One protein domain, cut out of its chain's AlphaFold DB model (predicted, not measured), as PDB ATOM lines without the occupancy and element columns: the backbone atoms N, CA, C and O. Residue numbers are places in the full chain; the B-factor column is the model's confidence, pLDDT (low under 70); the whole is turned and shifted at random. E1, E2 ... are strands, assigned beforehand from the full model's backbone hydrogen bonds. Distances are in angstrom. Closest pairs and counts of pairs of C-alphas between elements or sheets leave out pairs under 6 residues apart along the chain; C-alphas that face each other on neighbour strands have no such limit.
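This is residues 74 to 136 of the 213 residues of an uncharacterized protein of Hyphomicrobiaceae bacterium (UniProt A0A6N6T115). Two small antiparallel sheets of four short strands each make this domain: a hardly curled one of E1, E2, E3 and E8, and a curled, strongly twisted one of E4, E5, E6 and E7. They come nearest each other at one side, where Phe 103 of E4 is next to E1 and E2, and residues 126 to 132 lead from E7 back to the first sheet, where E8 is added beside E3. The printed part has 63 residues with eight named strands, E1 to E8 in order along the chain, and no named helix; the sheets run E1, E2, E3, E8 and E4, E5, E6, E7. The class is all strand, though under half of the residues, 29 of 63, are in named elements. The whole is compact, with a radius of gyration of the C-alphas of 10.4 A, and rounded, spanning 27 by 24 by 22 A.

E1 is residues 81 to 83, with C-alpha 81 at (167.292, 177.089, 235.950). E2 is residues 88 to 90, and E3 is residues 96 to 98. E4, residues 103 to 106, is 9.9 A long, and E5, residues 109 to 112, is 10.3 A. E6, residues 115 to 120, is the longest strand, 14.2 A from C-alpha 115 at (181.065, 177.222, 245.993) to C-alpha 120. E7 is residues 123 to 125. E8, residues 133 to 135, ends with C-alpha 135 at (173.313, 164.403, 232.947).

E1, E2 and E3 form a meander, each strand the antiparallel neighbour of the one before. E1 and E2 are a hairpin, with N 81 and O 90 2.9 A apart, within hydrogen-bond range. Residues 74 to 75 pair antiparallel with residues 81 to 82 of E1. In the hairpin of E2 and E3, N 89 and O 97 are 2.9 A apart. E8 is the antiparallel neighbour of E3, with N 133 and O 98 2.8 A apart. The closest C-alphas of E1 and E4 are those of Tyr 82 and Phe 103, 6.3 A apart. E4 to E7 form a second meander of three hairpins: N 111 and O 104 are 2.8 A apart, N 117 and O 110 2.8 A, and N 120 and O 123 2.8 A. The pairing of E6 is staggered: residues 115 to 117 pair with E5 and 118 to 120 with E7. E3 and E4 are apart, and so are E7 and E8.

The two C-alphas farthest apart, those of Val 85 and Asp 121, are 29.5 A from each other. The printed part has no cut. Six links are tight, the link from E7 to E8 is short with 7 residues, and there is no long link. The mean pLDDT of the printed part is 93.1, and no printed residue is under 70.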
ATOM      1  N   TYR A  74     164.122 178.406 240.618       70.06
ATOM      2  CA  TYR A  74     165.221 179.359 240.714       70.06
ATOM      3  C   TYR A  74     165.724 179.576 239.293       70.06
ATOM      4  O   TYR A  74     166.251 178.657 238.670       70.06
ATOM      5  N   ALA A  75     165.458 180.757 238.749       81.62
ATOM      6  CA  ALA A  75     165.806 181.135 237.392       81.62
ATOM      7  C   ALA A  75     166.483 182.500 237.423       81.62
ATOM      8  O   ALA A  75     166.083 183.381 238.178       81.62
ATOM      9  N   ASP A  76     167.488 182.684 236.582       85.62
ATOM     10  CA  ASP A  76     168.309 183.895 236.576       85.62
ATOM     11  C   ASP A  76     168.005 184.858 235.420       85.62
ATOM     12  O   ASP A  76     168.798 185.746 235.112       85.62
ATOM     13  N   GLY A  77     166.891 184.634 234.722       84.62
ATOM     14  CA  GLY A  77     166.492 185.407 233.544       84.62
ATOM     15  C   GLY A  77     167.292 185.111 232.269       84.62
ATOM     16  O   GLY A  77     166.867 185.519 231.196       84.62
ATOM     17  N   LYS A  78     168.391 184.346 232.335       86.94
ATOM     18  CA  LYS A  78     169.209 183.946 231.172       86.94
ATOM     19  C   LYS A  78     168.851 182.554 230.646       86.94
ATOM     20  O   LYS A  78     169.627 181.939 229.925       86.94
ATOM     21  N   GLY A  79     167.696 182.030 231.053       88.25
ATOM     22  CA  GLY A  79     167.253 180.674 230.733       88.25
ATOM     23  C   GLY A  79     167.849 179.585 231.629       88.25
ATOM     24  O   GLY A  79     167.346 178.463 231.591       88.25
ATOM     25  N   ARG A  80     168.835 179.908 232.482       92.88
ATOM     26  CA  ARG A  80     169.444 178.956 233.420       92.88
ATOM     27  C   ARG A  80     168.510 178.721 234.594       92.88
ATOM     28  O   ARG A  80     167.954 179.678 235.144       92.88
ATOM     29  N   GLN A  81     168.296 177.460 234.955       93.06
ATOM     30  CA  GLN A  81     167.292 177.089 235.950       93.06
ATOM     31  C   GLN A  81     167.720 175.905 236.799       93.06
ATOM     32  O   GLN A  81     168.322 174.967 236.297       93.06
ATOM     33  N   TYR A  82     167.336 175.924 238.072       94.00
ATOM     34  CA  TYR A  82     167.448 174.765 238.949       94.00
ATOM     35  C   TYR A  82     166.070 174.176 239.235       94.00
ATOM     36  O   TYR A  82     165.167 174.904 239.655       94.00
ATOM     37  N   ASP A  83     165.925 172.869 239.026       91.81
ATOM     38  CA  ASP A  83     164.767 172.111 239.484       91.81
ATOM     39  C   ASP A  83     165.074 171.438 240.825       91.81
ATOM     40  O   ASP A  83     165.921 170.546 240.915       91.81
ATOM     41  N   LEU A  84     164.347 171.851 241.864       89.50
ATOM     42  CA  LEU A  84     164.467 171.301 243.213       89.50
ATOM     43  C   LEU A  84     164.056 169.830 243.291       89.50
ATOM     44  O   LEU A  84     164.621 169.087 244.091       89.50
ATOM     45  N   VAL A  85     163.068 169.419 242.489       89.00
ATOM     46  CA  VAL A  85     162.495 168.069 242.563       89.00
ATOM     47  C   VAL A  85     163.486 167.066 241.992       89.00
ATOM     48  O   VAL A  85     163.852 166.101 242.659       89.00
ATOM     49  N   SER A  86     163.983 167.339 240.786       89.38
ATOM     50  CA  SER A  86     164.955 166.472 240.119       89.38
ATOM     51  C   SER A  86     166.385 166.681 240.624       89.38
ATOM     52  O   SER A  86     167.267 165.887 240.309       89.38
ATOM     53  N   LYS A  87     166.636 167.752 241.390       92.50
ATOM     54  CA  LYS A  87     167.972 168.231 241.786       92.50
ATOM     55  C   LYS A  87     168.906 168.445 240.595       92.50
ATOM     56  O   LYS A  87     170.119 168.269 240.708       92.50
ATOM     57  N   VAL A  88     168.345 168.875 239.468       94.50
ATOM     58  CA  VAL A  88     169.089 169.114 238.231       94.50
ATOM     59  C   VAL A  88     169.118 170.599 237.916       94.50
ATOM     60  O   VAL A  88     168.099 171.288 237.966       94.50
ATOM     61  N   TRP A  89     170.302 171.089 237.577       95.56
ATOM     62  CA  TRP A  89     170.519 172.430 237.060       95.56
ATOM     63  C   TRP A  89     170.668 172.399 235.543       95.56
ATOM     64  O   TRP A  89     171.340 171.523 235.009       95.56
ATOM     65  N   PHE A  90     170.050 173.355 234.862       94.56
ATOM     66  CA  PHE A  90     169.989 173.491 233.412       94.56
ATOM     67  C   PHE A  90     170.636 174.808 232.982       94.56
ATOM     68  O   PHE A  90     170.320 175.861 233.545       94.56
ATOM     69  N   ASP A  91     171.493 174.773 231.959       93.69
ATOM     70  CA  ASP A  91     172.195 175.962 231.451       93.69
ATOM     71  C   ASP A  91     171.350 176.884 230.561       93.69
ATOM     72  O   ASP A  91     171.848 177.912 230.095       93.69
ATOM     73  N   GLY A  92     170.087 176.550 230.305       90.56
ATOM     74  CA  GLY A  92     169.257 177.316 229.375       90.56
ATOM     75  C   GLY A  92     169.481 176.962 227.907       90.56
ATOM     76  O   GLY A  92     168.806 177.535 227.054       90.56
ATOM     77  N   LYS A  93     170.403 176.043 227.607       89.25
ATOM     78  CA  LYS A  93     170.657 175.523 226.266       89.25
ATOM     79  C   LYS A  93     170.232 174.062 226.232       89.25
ATOM     80  O   LYS A  93     169.055 173.799 226.052       89.25
ATOM     81  N   ASN A  94     171.162 173.134 226.441       89.38
ATOM     82  CA  ASN A  94     170.940 171.689 226.329       89.38
ATOM     83  C   ASN A  94     171.774 170.886 227.336       89.38
ATOM     84  O   ASN A  94     171.856 169.665 227.227       89.38
ATOM     85  N   GLN A  95     172.441 171.550 228.278       93.88
ATOM     86  CA  GLN A  95     173.297 170.873 229.238       93.88
ATOM     87  C   GLN A  95     172.640 170.890 230.613       93.88
ATOM     88  O   GLN A  95     172.085 171.900 231.057       93.88
ATOM     89  N   CYS A  96     172.705 169.742 231.279       95.25
ATOM     90  CA  CYS A  96     172.173 169.559 232.613       95.25
ATOM     91  C   CYS A  96     173.237 168.975 233.523       95.25
ATOM     92  O   CYS A  96     174.065 168.173 233.096       95.25
ATOM     93  N   TRP A  97     173.181 169.357 234.792       96.88
ATOM     94  CA  TRP A  97     174.092 168.880 235.818       96.88
ATOM     95  C   TRP A  97     173.308 168.455 237.043       96.88
ATOM     96  O   TRP A  97     172.397 169.153 237.487       96.88
ATOM     97  N   SER A  98     173.692 167.312 237.595       96.19
ATOM     98  CA  SER A  98     173.159 166.791 238.847       96.19
ATOM     99  C   SER A  98     174.282 166.653 239.862       96.19
ATOM    100  O   SER A  98     175.439 166.423 239.506       96.19
ATOM    101  N   GLY A  99     173.957 166.798 241.139       95.25
ATOM    102  CA  GLY A  99     174.938 166.689 242.205       95.25
ATOM    103  C   GLY A  99     174.304 166.446 243.565       95.25
ATOM    104  O   GLY A  99     173.083 166.424 243.723       95.25
ATOM    105  N   LYS A 100     175.162 166.256 244.569       95.50
ATOM    106  CA  LYS A 100     174.750 166.040 245.962       95.50
ATOM    107  C   LYS A 100     174.228 167.325 246.609       95.50
ATOM    108  O   LYS A 100     173.350 167.263 247.465       95.50
ATOM    109  N   GLN A 101     174.787 168.474 246.223       95.50
ATOM    110  CA  GLN A 101     174.434 169.782 246.776       95.50
ATOM    111  C   GLN A 101     173.396 170.500 245.901       95.50
ATOM    112  O   GLN A 101     173.346 170.275 244.691       95.50
ATOM    113  N   PRO A 102     172.564 171.381 246.482       94.81
ATOM    114  CA  PRO A 102     171.628 172.175 245.705       94.81
ATOM    115  C   PRO A 102     172.338 173.299 244.948       94.81
ATOM    116  O   PRO A 102     173.363 173.827 245.397       94.81
ATOM    117  N   PHE A 103     171.745 173.707 243.826       95.06
ATOM    118  CA  PHE A 103     172.149 174.921 243.132       95.06
ATOM    119  C   PHE A 103     171.320 176.102 243.629       95.06
ATOM    120  O   PHE A 103     170.098 176.020 243.738       95.06
ATOM    121  N   VAL A 104     171.982 177.215 243.921       94.19
ATOM    122  CA  VAL A 104     171.344 178.423 244.451       94.19
ATOM    123  C   VAL A 104     171.770 179.620 243.622       94.19
ATOM    124  O   VAL A 104     172.953 179.800 243.334       94.19
ATOM    125  N   PHE A 105     170.803 180.458 243.256       93.75
ATOM    126  CA  PHE A 105     171.061 181.737 242.609       93.75
ATOM    127  C   PHE A 105     171.002 182.855 243.652       93.75
ATOM    128  O   PHE A 105     169.947 183.107 244.232       93.75
ATOM    129  N   LYS A 106     172.135 183.515 243.917       92.44
ATOM    130  CA  LYS A 106     172.236 184.629 244.874       92.44
ATOM    131  C   LYS A 106     173.138 185.724 244.318       92.44
ATOM    132  O   LYS A 106     174.191 185.437 243.755       92.44
ATOM    133  N   GLY A 107     172.720 186.982 244.459       90.56
ATOM    134  CA  GLY A 107     173.519 188.135 244.022       90.56
ATOM    135  C   GLY A 107     173.930 188.082 242.545       90.56
ATOM    136  O   GLY A 107     175.073 188.379 242.216       90.56
ATOM    137  N   GLY A 108     173.043 187.620 241.656       91.31
ATOM    138  CA  GLY A 108     173.332 187.537 240.219       91.31
ATOM    139  C   GLY A 108     174.223 186.361 239.793       91.31
ATOM    140  O   GLY A 108     174.520 186.225 238.606       91.31
ATOM    141  N   SER A 109     174.640 185.504 240.730       94.38
ATOM    142  CA  SER A 109     175.562 184.393 240.481       94.38
ATOM    143  C   SER A 109     174.993 183.055 240.943       94.38
ATOM    144  O   SER A 109     174.231 182.977 241.909       94.38
ATOM    145  N   TRP A 110     175.383 181.992 240.241       95.94
ATOM    146  CA  TRP A 110     175.045 180.622 240.606       95.94
ATOM    147  C   TRP A 110     176.080 180.043 241.561       95.94
ATOM    148  O   TRP A 110     177.274 180.321 241.466       95.94
ATOM    149  N   PHE A 111     175.606 179.218 242.483       96.12
ATOM    150  CA  PHE A 111     176.416 178.498 243.451       96.12
ATOM    151  C   PHE A 111     175.950 177.053 243.505       96.12
ATOM    152  O   PHE A 111     174.756 176.790 243.410       96.12
ATOM    153  N   TYR A 112     176.891 176.136 243.686       96.75
ATOM    154  CA  TYR A 112     176.633 174.735 243.983       96.75
ATOM    155  C   TYR A 112     177.095 174.476 245.422       96.75
ATOM    156  O   TYR A 112     178.290 174.537 245.737       96.75
ATOM    157  N   GLY A 113     176.133 174.304 246.331       94.69
ATOM    158  CA  GLY A 113     176.381 174.400 247.768       94.69
ATOM    159  C   GLY A 113     176.922 175.785 248.153       94.69
ATOM    160  O   GLY A 113     176.266 176.805 247.945       94.69
ATOM    161  N   SER A 114     178.134 175.831 248.710       95.38
ATOM    162  CA  SER A 114     178.797 177.093 249.091       95.38
ATOM    163  C   SER A 114     179.743 177.648 248.024       95.38
ATOM    164  O   SER A 114     180.199 178.782 248.153       95.38
ATOM    165  N   GLN A 115     180.048 176.871 246.984       97.69
ATOM    166  CA  GLN A 115     181.065 177.222 245.993       97.69
ATOM    167  C   GLN A 115     180.434 177.837 244.739       97.69
ATOM    168  O   GLN A 115     179.322 177.452 244.364       97.69
ATOM    169  N   PRO A 116     181.107 178.795 244.084       96.94
ATOM    170  CA  PRO A 116     180.590 179.420 242.875       96.94
ATOM    171  C   PRO A 116     180.465 178.394 241.746       96.94
ATOM    172  O   PRO A 116     181.385 177.621 241.490       96.94
ATOM    173  N   TRP A 117     179.325 178.418 241.061       97.00
ATOM    174  CA  TRP A 117     179.063 177.660 239.842       97.00
ATOM    175  C   TRP A 117     179.088 178.634 238.670       97.00
ATOM    176  O   TRP A 117     178.211 179.491 238.544       97.00
ATOM    177  N   ARG A 118     180.136 178.564 237.851       95.38
ATOM    178  CA  ARG A 118     180.377 179.534 236.775       95.38
ATOM    179  C   ARG A 118     180.958 178.865 235.543       95.38
ATOM    180  O   ARG A 118     181.574 177.809 235.636       95.38
ATOM    181  N   GLN A 119     180.772 179.512 234.403       94.88
ATOM    182  CA  GLN A 119     181.365 179.077 233.152       94.88
ATOM    183  C   GLN A 119     182.784 179.649 233.034       94.88
ATOM    184  O   GLN A 119     182.963 180.861 233.151       94.88
ATOM    185  N   VAL A 120     183.767 178.779 232.823       95.12
ATOM    186  CA  VAL A 120     185.182 179.086 232.582       95.12
ATOM    187  C   VAL A 120     185.577 178.334 231.312       95.12
ATOM    188  O   VAL A 120     185.317 177.137 231.212       95.12
ATOM    189  N   ASP A 121     186.098 179.041 230.309       93.62
ATOM    190  CA  ASP A 121     186.491 178.467 229.008       93.62
ATOM    191  C   ASP A 121     185.392 177.632 228.327       93.62
ATOM    192  O   ASP A 121     185.620 176.577 227.742       93.62
ATOM    193  N   GLY A 122     184.144 178.090 228.447       91.06
ATOM    194  CA  GLY A 122     182.982 177.399 227.887       91.06
ATOM    195  C   GLY A 122     182.490 176.202 228.709       91.06
ATOM    196  O   GLY A 122     181.364 175.758 228.481       91.06
ATOM    197  N   ALA A 123     183.239 175.742 229.711       93.19
ATOM    198  CA  ALA A 123     182.852 174.660 230.607       93.19
ATOM    199  C   ALA A 123     182.310 175.193 231.939       93.19
ATOM    200  O   ALA A 123     182.821 176.156 232.507       93.19
ATOM    201  N   TRP A 124     181.269 174.560 232.470       94.81
ATOM    202  CA  TRP A 124     180.761 174.893 233.798       94.81
ATOM    203  C   TRP A 124     181.584 174.211 234.887       94.81
ATOM    204  O   TRP A 124     181.802 173.003 234.838       94.81
ATOM    205  N   GLN A 125     182.049 174.995 235.860       96.06
ATOM    206  CA  GLN A 125     182.990 174.546 236.880       96.06
ATOM    207  C   GLN A 125     182.623 175.062 238.278       96.06
ATOM    208  O   GLN A 125     181.996 176.114 238.449       96.06
ATOM    209  N   THR A 126     183.058 174.306 239.288       96.88
ATOM    210  CA  THR A 126     183.027 174.654 240.714       96.88
ATOM    211  C   THR A 126     184.281 174.122 241.398       96.88
ATOM    212  O   THR A 126     184.847 173.121 240.973       96.88
ATOM    213  N   SER A 127     184.687 174.775 242.481       95.44
ATOM    214  CA  SER A 127     185.750 174.340 243.394       95.44
ATOM    215  C   SER A 127     185.255 173.387 244.493       95.44
ATOM    216  O   SER A 127     185.986 173.102 245.440       95.44
ATOM    217  N   ALA A 128     183.999 172.931 244.435       94.75
ATOM    218  CA  ALA A 128     183.470 171.959 245.389       94.75
ATOM    219  C   ALA A 128     184.148 170.588 245.229       94.75
ATOM    220  O   ALA A 128     184.356 170.130 244.111       94.75
ATOM    221  N   ALA A 129     184.423 169.911 246.352       93.31
ATOM    222  CA  ALA A 129     185.020 168.572 246.351       93.31
ATOM    223  C   ALA A 129     184.156 167.538 245.602       93.31
ATOM    224  O   ALA A 129     184.676 166.703 244.872       93.31
ATOM    225  N   ASP A 130     182.831 167.632 245.742       94.06
ATOM    226  CA  ASP A 130     181.860 166.800 245.024       94.06
ATOM    227  C   ASP A 130     181.274 167.559 243.823       94.06
ATOM    228  O   ASP A 130     180.111 167.975 243.859       94.06
ATOM    229  N   ALA A 131     182.071 167.780 242.776       94.50
ATOM    230  CA  ALA A 131     181.621 168.496 241.583       94.50
ATOM    231  C   ALA A 131     180.387 167.821 240.938       94.50
ATOM    232  O   ALA A 131     180.316 166.590 240.866       94.50
ATOM    233  N   PRO A 132     179.399 168.603 240.470       96.88
ATOM    234  CA  PRO A 132     178.215 168.050 239.836       96.88
ATOM    235  C   PRO A 132     178.575 167.426 238.483       96.88
ATOM    236  O   PRO A 132     179.415 167.937 237.740       96.88
ATOM    237  N   SER A 133     177.927 166.314 238.155       96.12
ATOM    238  CA  SER A 133     178.182 165.551 236.933       96.12
ATOM    239  C   SER A 133     177.185 165.921 235.834       96.12
ATOM    240  O   SER A 133     176.017 166.188 236.144       96.12
ATOM    241  N   PRO A 134     177.609 165.933 234.557       95.69
ATOM    242  CA  PRO A 134     176.700 166.159 233.444       95.69
ATOM    243  C   PRO A 134     175.687 165.012 233.344       95.69
ATOM    244  O   PRO A 134     176.041 163.841 233.470       95.69
ATOM    245  N   VAL A 135     174.421 165.351 233.116       95.25
ATOM    246  CA  VAL A 135     173.313 164.403 232.947       95.25
ATOM    247  C   VAL A 135     172.499 164.758 231.707       95.25
ATOM    248  O   VAL A 135     172.470 165.916 231.288       95.25
ATOM    249  N   SER A 136     171.820 163.772 231.114       93.25
ATOM    250  CA  SER A 136     170.902 164.039 230.002       93.25
ATOM    251  C   SER A 136     169.695 164.839 230.491       93.25
ATOM    252  O   SER A 136     169.009 164.437 231.433       93.25
TER     253      SER A 136